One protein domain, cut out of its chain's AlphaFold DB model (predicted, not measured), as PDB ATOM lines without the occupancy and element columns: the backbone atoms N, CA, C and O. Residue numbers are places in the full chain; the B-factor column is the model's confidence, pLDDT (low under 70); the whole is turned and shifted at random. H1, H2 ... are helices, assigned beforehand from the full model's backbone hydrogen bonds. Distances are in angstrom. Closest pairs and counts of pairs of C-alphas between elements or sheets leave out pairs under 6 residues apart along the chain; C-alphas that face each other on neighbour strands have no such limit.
ATOM      1  N   LEU A   5     -42.343  23.901  51.216       79.75
ATOM      2  CA  LEU A   5     -42.719  22.567  50.742       79.75
ATOM      3  C   LEU A   5     -43.401  22.599  49.364       79.75
ATOM      4  O   LEU A   5     -43.065  21.789  48.495       79.75
ATOM      5  N   GLU A   6     -44.291  23.561  49.108       83.31
ATOM      6  CA  GLU A   6     -44.968  23.689  47.812       83.31
ATOM      7  C   GLU A   6     -44.009  24.103  46.689       83.31
ATOM      8  O   GLU A   6     -44.068  23.555  45.584       83.31
ATOM      9  N   ILE A   7     -43.060  25.002  46.973       82.75
ATOM     10  CA  ILE A   7     -42.027  25.411  46.004       82.75
ATOM     11  C   ILE A   7     -41.155  24.210  45.616       82.75
ATOM     12  O   ILE A   7     -40.882  23.991  44.428       82.75
ATOM     13  N   LYS A   8     -40.763  23.382  46.594       85.75
ATOM     14  CA  LYS A   8     -39.962  22.173  46.356       85.75
ATOM     15  C   LYS A   8     -40.722  21.143  45.517       85.75
ATOM     16  O   LYS A   8     -40.162  20.605  44.560       85.75
ATOM     17  N   ALA A   9     -42.011  20.934  45.791       87.56
ATOM     18  CA  ALA A   9     -42.866  20.058  44.992       87.56
ATOM     19  C   ALA A   9     -43.045  20.565  43.548       87.56
ATOM     20  O   ALA A   9     -43.043  19.777  42.600       87.56
ATOM     21  N   ILE A  10     -43.175  21.879  43.338       87.06
ATOM     22  CA  ILE A  10     -43.240  22.480  41.995       87.06
ATOM     23  C   ILE A  10     -41.915  22.300  41.247       87.06
ATOM     24  O   ILE A  10     -41.927  21.936  40.069       87.06
ATOM     25  N   SER A  11     -40.779  22.521  41.911       88.56
ATOM     26  CA  SER A  11     -39.451  22.332  41.316       88.56
ATOM     27  C   SER A  11     -39.236  20.882  40.876       88.56
ATOM     28  O   SER A  11     -38.886  20.629  39.721       88.56
ATOM     29  N   ASN A  12     -39.568  19.921  41.745       89.44
ATOM     30  CA  ASN A  12     -39.466  18.501  41.421       89.44
ATOM     31  C   ASN A  12     -40.369  18.126  40.230       89.44
ATOM     32  O   ASN A  12     -39.926  17.483  39.281       89.44
ATOM     33  N   ARG A  13     -41.612  18.632  40.197       89.75
ATOM     34  CA  ARG A  13     -42.521  18.443  39.050       89.75
ATOM     35  C   ARG A  13     -41.971  19.035  37.747       89.75
ATOM     36  O   ARG A  13     -42.102  18.414  36.691       89.75
ATOM     37  N   LYS A  14     -41.337  20.213  37.793       86.94
ATOM     38  CA  LYS A  14     -40.679  20.825  36.622       86.94
ATOM     39  C   LYS A  14     -39.498  19.982  36.133       86.94
ATOM     40  O   LYS A  14     -39.358  19.798  34.925       86.94
ATOM     41  N   ALA A  15     -38.684  19.451  37.044       86.44
ATOM     42  CA  ALA A  15     -37.556  18.587  36.711       86.44
ATOM     43  C   ALA A  15     -38.015  17.283  36.036       86.44
ATOM     44  O   ALA A  15     -37.514  16.946  34.962       86.44
ATOM     45  N   VAL A  16     -39.040  16.622  36.585       87.81
ATOM     46  CA  VAL A  16     -39.642  15.414  35.993       87.81
ATOM     47  C   VAL A  16     -40.201  15.703  34.595       87.81
ATOM     48  O   VAL A  16     -39.899  14.982  33.645       87.81
ATOM     49  N   ARG A  17     -40.939  16.812  34.417       88.00
ATOM     50  CA  ARG A  17     -41.438  17.236  33.094       88.00
ATOM     51  C   ARG A  17     -40.320  17.491  32.083       88.00
ATOM     52  O   ARG A  17     -40.481  17.180  30.907       88.00
ATOM     53  N   ARG A  18     -39.202  18.077  32.517       86.88
ATOM     54  CA  ARG A  18     -38.039  18.315  31.654       86.88
ATOM     55  C   ARG A  18     -37.374  17.003  31.234       86.88
ATOM     56  O   ARG A  18     -36.971  16.914  30.082       86.88
ATOM     57  N   MET A  19     -37.292  16.017  32.125       84.38
ATOM     58  CA  MET A  19     -36.732  14.694  31.823       84.38
ATOM     59  C   MET A  19     -37.595  13.915  30.820       84.38
ATOM     60  O   MET A  19     -37.067  13.316  29.891       84.38
ATOM     61  N   ALA A  20     -38.923  13.972  30.962       88.31
ATOM     62  CA  ALA A  20     -39.856  13.302  30.051       88.31
ATOM     63  C   ALA A  20     -39.911  13.938  28.647       88.31
ATOM     64  O   ALA A  20     -40.331  13.304  27.681       88.31
ATOM     65  N   LYS A  21     -39.508  15.207  28.510       88.94
ATOM     66  CA  LYS A  21     -39.545  15.929  27.236       88.94
ATOM     67  C   LYS A  21     -38.277  15.665  26.425       88.94
ATOM     68  O   LYS A  21     -37.180  16.031  26.840       88.94
ATOM     69  N   ASN A  22     -38.433  15.165  25.200       88.50
ATOM     70  CA  ASN A  22     -37.320  15.107  24.255       88.50
ATOM     71  C   ASN A  22     -36.852  16.531  23.886       88.50
ATOM     72  O   ASN A  22     -37.628  17.359  23.405       88.50
ATOM     73  N   THR A  23     -35.575  16.819  24.145       88.50
ATOM     74  CA  THR A  23     -34.935  18.119  23.879       88.50
ATOM     75  C   THR A  23     -34.118  18.148  22.586       88.50
ATOM     76  O   THR A  23     -33.685  19.224  22.173       88.50
ATOM     77  N   LYS A  24     -33.900  16.996  21.938       90.81
ATOM     78  CA  LYS A  24     -33.200  16.890  20.653       90.81
ATOM     79  C   LYS A  24     -34.088  17.464  19.560       90.81
ATOM     80  O   LYS A  24     -35.293  17.231  19.563       90.81
ATOM     81  N   GLN A  25     -33.504  18.238  18.655       94.44
ATOM     82  CA  GLN A  25     -34.237  18.939  17.604       94.44
ATOM     83  C   GLN A  25     -33.482  18.836  16.285       94.44
ATOM     84  O   GLN A  25     -32.248  18.830  16.264       94.44
ATOM     85  N   THR A  26     -34.227  18.823  15.188       95.38
ATOM     86  CA  THR A  26     -33.665  18.879  13.842       95.38
ATOM     87  C   THR A  26     -33.008  20.236  13.606       95.38
ATOM     88  O   THR A  26     -33.595  21.293  13.860       95.38
ATOM     89  N   SER A  27     -31.775  20.218  13.101       95.06
ATOM     90  CA  SER A  27     -31.029  21.440  12.811       95.06
ATOM     91  C   SER A  27     -31.633  22.211  11.631       95.06
ATOM     92  O   SER A  27     -32.265  21.642  10.739       95.06
ATOM     93  N   ARG A  28     -31.396  23.529  11.588       94.00
ATOM     94  CA  ARG A  28     -31.853  24.411  10.495       94.00
ATOM     95  C   ARG A  28     -31.502  23.897   9.086       94.00
ATOM     96  O   ARG A  28     -32.408  23.854   8.258       94.00
ATOM     97  N   PRO A  29     -30.254  23.483   8.773       96.00
ATOM     98  CA  PRO A  29     -29.932  23.016   7.423       96.00
ATOM     99  C   PRO A  29     -30.664  21.721   7.049       96.00
ATOM    100  O   PRO A  29     -31.058  21.555   5.893       96.00
ATOM    101  N   VAL A  30     -30.881  20.816   8.010       95.69
ATOM    102  CA  VAL A  30     -31.634  19.572   7.781       95.69
ATOM    103  C   VAL A  30     -33.113  19.877   7.561       95.69
ATOM    104  O   VAL A  30     -33.704  19.352   6.620       95.69
ATOM    105  N   ALA A  31     -33.689  20.801   8.332       96.19
ATOM    106  CA  ALA A  31     -35.054  21.281   8.125       96.19
ATOM    107  C   ALA A  31     -35.253  21.860   6.714       96.19
ATOM    108  O   ALA A  31     -36.206  21.512   6.017       96.19
ATOM    109  N   SER A  32     -34.315  22.688   6.244       96.25
ATOM    110  CA  SER A  32     -34.367  23.254   4.891       96.25
ATOM    111  C   SER A  32     -34.276  22.185   3.800       96.25
ATOM    112  O   SER A  32     -34.937  22.295   2.768       96.25
ATOM    113  N   LYS A  33     -33.470  21.133   4.002       97.12
ATOM    114  CA  LYS A  33     -33.411  19.974   3.093       97.12
ATOM    115  C   LYS A  33     -34.737  19.208   3.083       97.12
ATOM    116  O   LYS A  33     -35.280  18.970   2.012       97.12
ATOM    117  N   ALA A  34     -35.294  18.907   4.254       97.25
ATOM    118  CA  ALA A  34     -36.573  18.214   4.388       97.25
ATOM    119  C   ALA A  34     -37.734  18.988   3.735       97.25
ATOM    120  O   ALA A  34     -38.537  18.410   3.008       97.25
ATOM    121  N   SER A  35     -37.777  20.315   3.899       96.44
ATOM    122  CA  SER A  35     -38.779  21.161   3.235       96.44
ATOM    123  C   SER A  35     -38.687  21.092   1.708       96.44
ATOM    124  O   SER A  35     -39.717  21.064   1.036       96.44
ATOM    125  N   ARG A  36     -37.470  21.018   1.149       97.50
ATOM    126  CA  ARG A  36     -37.280  20.824  -0.295       97.50
ATOM    127  C   ARG A  36     -37.773  19.454  -0.753       97.50
ATOM    128  O   ARG A  36     -38.489  19.397  -1.741       97.50
ATOM    129  N   ILE A  37     -37.468  18.389  -0.010       97.38
ATOM    130  CA  ILE A  37     -37.919  17.020  -0.325       97.38
ATOM    131  C   ILE A  37     -39.450  16.928  -0.377       97.38
ATOM    132  O   ILE A  37     -39.995  16.273  -1.260       97.38
ATOM    133  N   LEU A  38     -40.160  17.611   0.529       96.94
ATOM    134  CA  LEU A  38     -41.628  17.631   0.515       96.94
ATOM    135  C   LEU A  38     -42.216  18.329  -0.715       96.94
ATOM    136  O   LEU A  38     -43.243  17.890  -1.228       96.94
ATOM    137  N   LYS A  39     -41.585  19.419  -1.159       97.19
ATOM    138  CA  LYS A  39     -42.070  20.253  -2.269       97.19
ATOM    139  C   LYS A  39     -41.683  19.706  -3.639       97.19
ATOM    140  O   LYS A  39     -42.333  20.021  -4.626       97.19
ATOM    141  N   ASP A  40     -40.614  18.925  -3.703       96.12
ATOM    142  CA  ASP A  40     -40.093  18.382  -4.947       96.12
ATOM    143  C   ASP A  40     -40.910  17.149  -5.387       96.12
ATOM    144  O   ASP A  40     -41.135  16.192  -4.635       96.12
ATOM    145  N   GLY A  41     -41.399  17.199  -6.629       94.75
ATOM    146  CA  GLY A  41     -42.222  16.155  -7.239       94.75
ATOM    147  C   GLY A  41     -41.471  14.851  -7.507       94.75
ATOM    148  O   GLY A  41     -42.108  13.812  -7.639       94.75
ATOM    149  N   ARG A  42     -40.134  14.876  -7.525       96.62
ATOM    150  CA  ARG A  42     -39.289  13.708  -7.828       96.62
ATOM    151  C   ARG A  42     -39.205  12.698  -6.681       96.62
ATOM    152  O   ARG A  42     -38.787  11.567  -6.901       96.62
ATOM    153  N   TYR A  43     -39.575  13.090  -5.460       96.38
ATOM    154  CA  TYR A  43     -39.513  12.214  -4.290       96.38
ATOM    155  C   TYR A  43     -40.824  11.456  -4.061       96.38
ATOM    156  O   TYR A  43     -41.914  12.040  -4.054       96.38
ATOM    157  N   GLY A  44     -40.687  10.153  -3.804       96.88
ATOM    158  CA  GLY A  44     -41.788   9.252  -3.477       96.88
ATOM    159  C   GLY A  44     -42.352   9.441  -2.064       96.88
ATOM    160  O   GLY A  44     -41.855  10.231  -1.254       96.88
ATOM    161  N   LYS A  45     -43.409   8.677  -1.762       96.19
ATOM    162  CA  LYS A  45     -44.165   8.744  -0.500       96.19
ATOM    163  C   LYS A  45     -43.283   8.555   0.735       96.19
ATOM    164  O   LYS A  45     -43.418   9.310   1.696       96.19
ATOM    165  N   ASP A  46     -42.364   7.598   0.698       97.56
ATOM    166  CA  ASP A  46     -41.539   7.265   1.861       97.56
ATOM    167  C   ASP A  46     -40.567   8.394   2.191       97.56
ATOM    168  O   ASP A  46     -40.532   8.857   3.329       97.56
ATOM    169  N   SER A  47     -39.873   8.936   1.184       97.00
ATOM    170  CA  SER A  47     -38.984  10.095   1.344       97.00
ATOM    171  C   SER A  47     -39.719  11.319   1.892       97.00
ATOM    172  O   SER A  47     -39.184  12.049   2.728       97.00
ATOM    173  N   LYS A  48     -40.963  11.543   1.459       97.38
ATOM    174  CA  LYS A  48     -41.798  12.629   1.982       97.38
ATOM    175  C   LYS A  48     -42.230  12.370   3.424       97.38
ATOM    176  O   LYS A  48     -42.218  13.294   4.231       97.38
ATOM    177  N   SER A  49     -42.518  11.120   3.780       97.88
ATOM    178  CA  SER A  49     -42.834  10.724   5.157       97.88
ATOM    179  C   SER A  49     -41.672  11.010   6.115       97.88
ATOM    180  O   SER A  49     -41.845  11.737   7.098       97.88
ATOM    181  N   VAL A  50     -40.454  10.544   5.802       97.06
ATOM    182  CA  VAL A  50     -39.282  10.829   6.655       97.06
ATOM    183  C   VAL A  50     -38.944  12.321   6.708       97.06
ATOM    184  O   VAL A  50     -38.593  12.829   7.774       97.06
ATOM    185  N   ALA A  51     -39.109  13.057   5.605       97.31
ATOM    186  CA  ALA A  51     -38.930  14.509   5.599       97.31
ATOM    187  C   ALA A  51     -39.955  15.231   6.493       97.31
ATOM    188  O   ALA A  51     -39.592  16.157   7.223       97.31
ATOM    189  N   GLY A  52     -41.215  14.786   6.490       96.81
ATOM    190  CA  GLY A  52     -42.257  15.289   7.385       96.81
ATOM    191  C   GLY A  52     -41.902  15.081   8.859       96.81
ATOM    192  O   GLY A  52     -41.929  16.034   9.640       96.81
ATOM    193  N   SER A  53     -41.465  13.871   9.219       96.81
ATOM    194  CA  SER A  53     -40.998  13.550  10.575       96.81
ATOM    195  C   SER A  53     -39.835  14.441  11.021       96.81
ATOM    196  O   SER A  53     -39.832  14.946  12.144       96.81
ATOM    197  N   ALA A  54     -38.872  14.703  10.131       95.88
ATOM    198  CA  ALA A  54     -37.748  15.587  10.426       95.88
ATOM    199  C   ALA A  54     -38.199  17.037  10.690       95.88
ATOM    200  O   ALA A  54     -37.674  17.677  11.607       95.88
ATOM    201  N   LEU A  55     -39.177  17.553   9.932       95.62
ATOM    202  CA  LEU A  55     -39.735  18.899  10.125       95.62
ATOM    203  C   LEU A  55     -40.525  19.036  11.430       95.62
ATOM    204  O   LEU A  55     -40.399  20.057  12.107       95.62
ATOM    205  N   ALA A  56     -41.288  18.013  11.814       94.19
ATOM    206  CA  ALA A  56     -42.049  18.011  13.064       94.19
ATOM    207  C   ALA A  56     -41.149  18.141  14.310       94.19
ATOM    208  O   ALA A  56     -41.576  18.651  15.343       94.19
ATOM    209  N   GLN A  57     -39.887  17.722  14.201       94.88
ATOM    210  CA  GLN A  57     -38.880  17.810  15.262       94.88
ATOM    211  C   GLN A  57     -38.034  19.095  15.201       94.88
ATOM    212  O   GLN A  57     -37.012  19.202  15.884       94.88
ATOM    213  N   THR A  58     -38.397  20.068  14.361       93.81
ATOM    214  CA  THR A  58     -37.664  21.337  14.261       93.81
ATOM    215  C   THR A  58     -38.020  22.291  15.391       93.81
ATOM    216  O   THR A  58     -39.128  22.281  15.930       93.81
TER     217      THR A  58
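AT A GLANCE: This is residues 5 to 58 of the 65 residues of an uncharacterized protein of Clostridium sp. AM51-4 (UniProt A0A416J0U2). A lone helix, H1, sticks out from a small helical hairpin, H2 and H3, and a stretched link of seven residues joins the two parts. The hairpin makes a compact head at one end, and H1 is an arm that gives the whole much of its length. The printed part has 54 residues with three named helices, H1, H2 and H3 in that order along the chain, and no named strand; its class is all helix. It is extended, with a radius of gyration of the C-alphas of 17.8 A, and its C-alphas span 59 by 20 by 11 A.

IN THESE COORDINATES: H1 holds residues 5 to 20 and is 22.9 A long from first to last C-alpha, beginning with C-alpha 5 at (-42.719, 22.567, 50.742). H2 holds residues 28 to 39 and is 16.9 A long, with C-alpha 28 at (-31.853, 24.411, 10.495). H3 holds residues 45 to 56 and is 16.6 A long, ending with C-alpha 56 at (-42.049, 18.011, 13.064).

HOW THE PARTS SIT: H1 touches no helix; it is apart from H2 and from H3. H2 and H3 touch, with 16 pairs of C-alphas within 8 A. Their closest C-alphas, those of Ala 34 and Ala 51, are 4.6 A apart. They run opposite ways at a steep tilt of 37 degrees, only just past shallow, and form a helical hairpin. In H1, H2 and H3 every O i to N i+4 pair is within hydrogen-bond range.

THE WHOLE: The two C-alphas farthest apart, those of Leu 5 and Arg 42, are 59.3 A from each other. Residues 5 to 21, of which 5 to 20 belong to H1, stand free, and so do residues 41 to 46. The link from H1 to H2 is short, the one from H2 to H3 is tight, and the printed part has no cut. The mean pLDDT of the printed part is 92.8, and no printed residue is under 70.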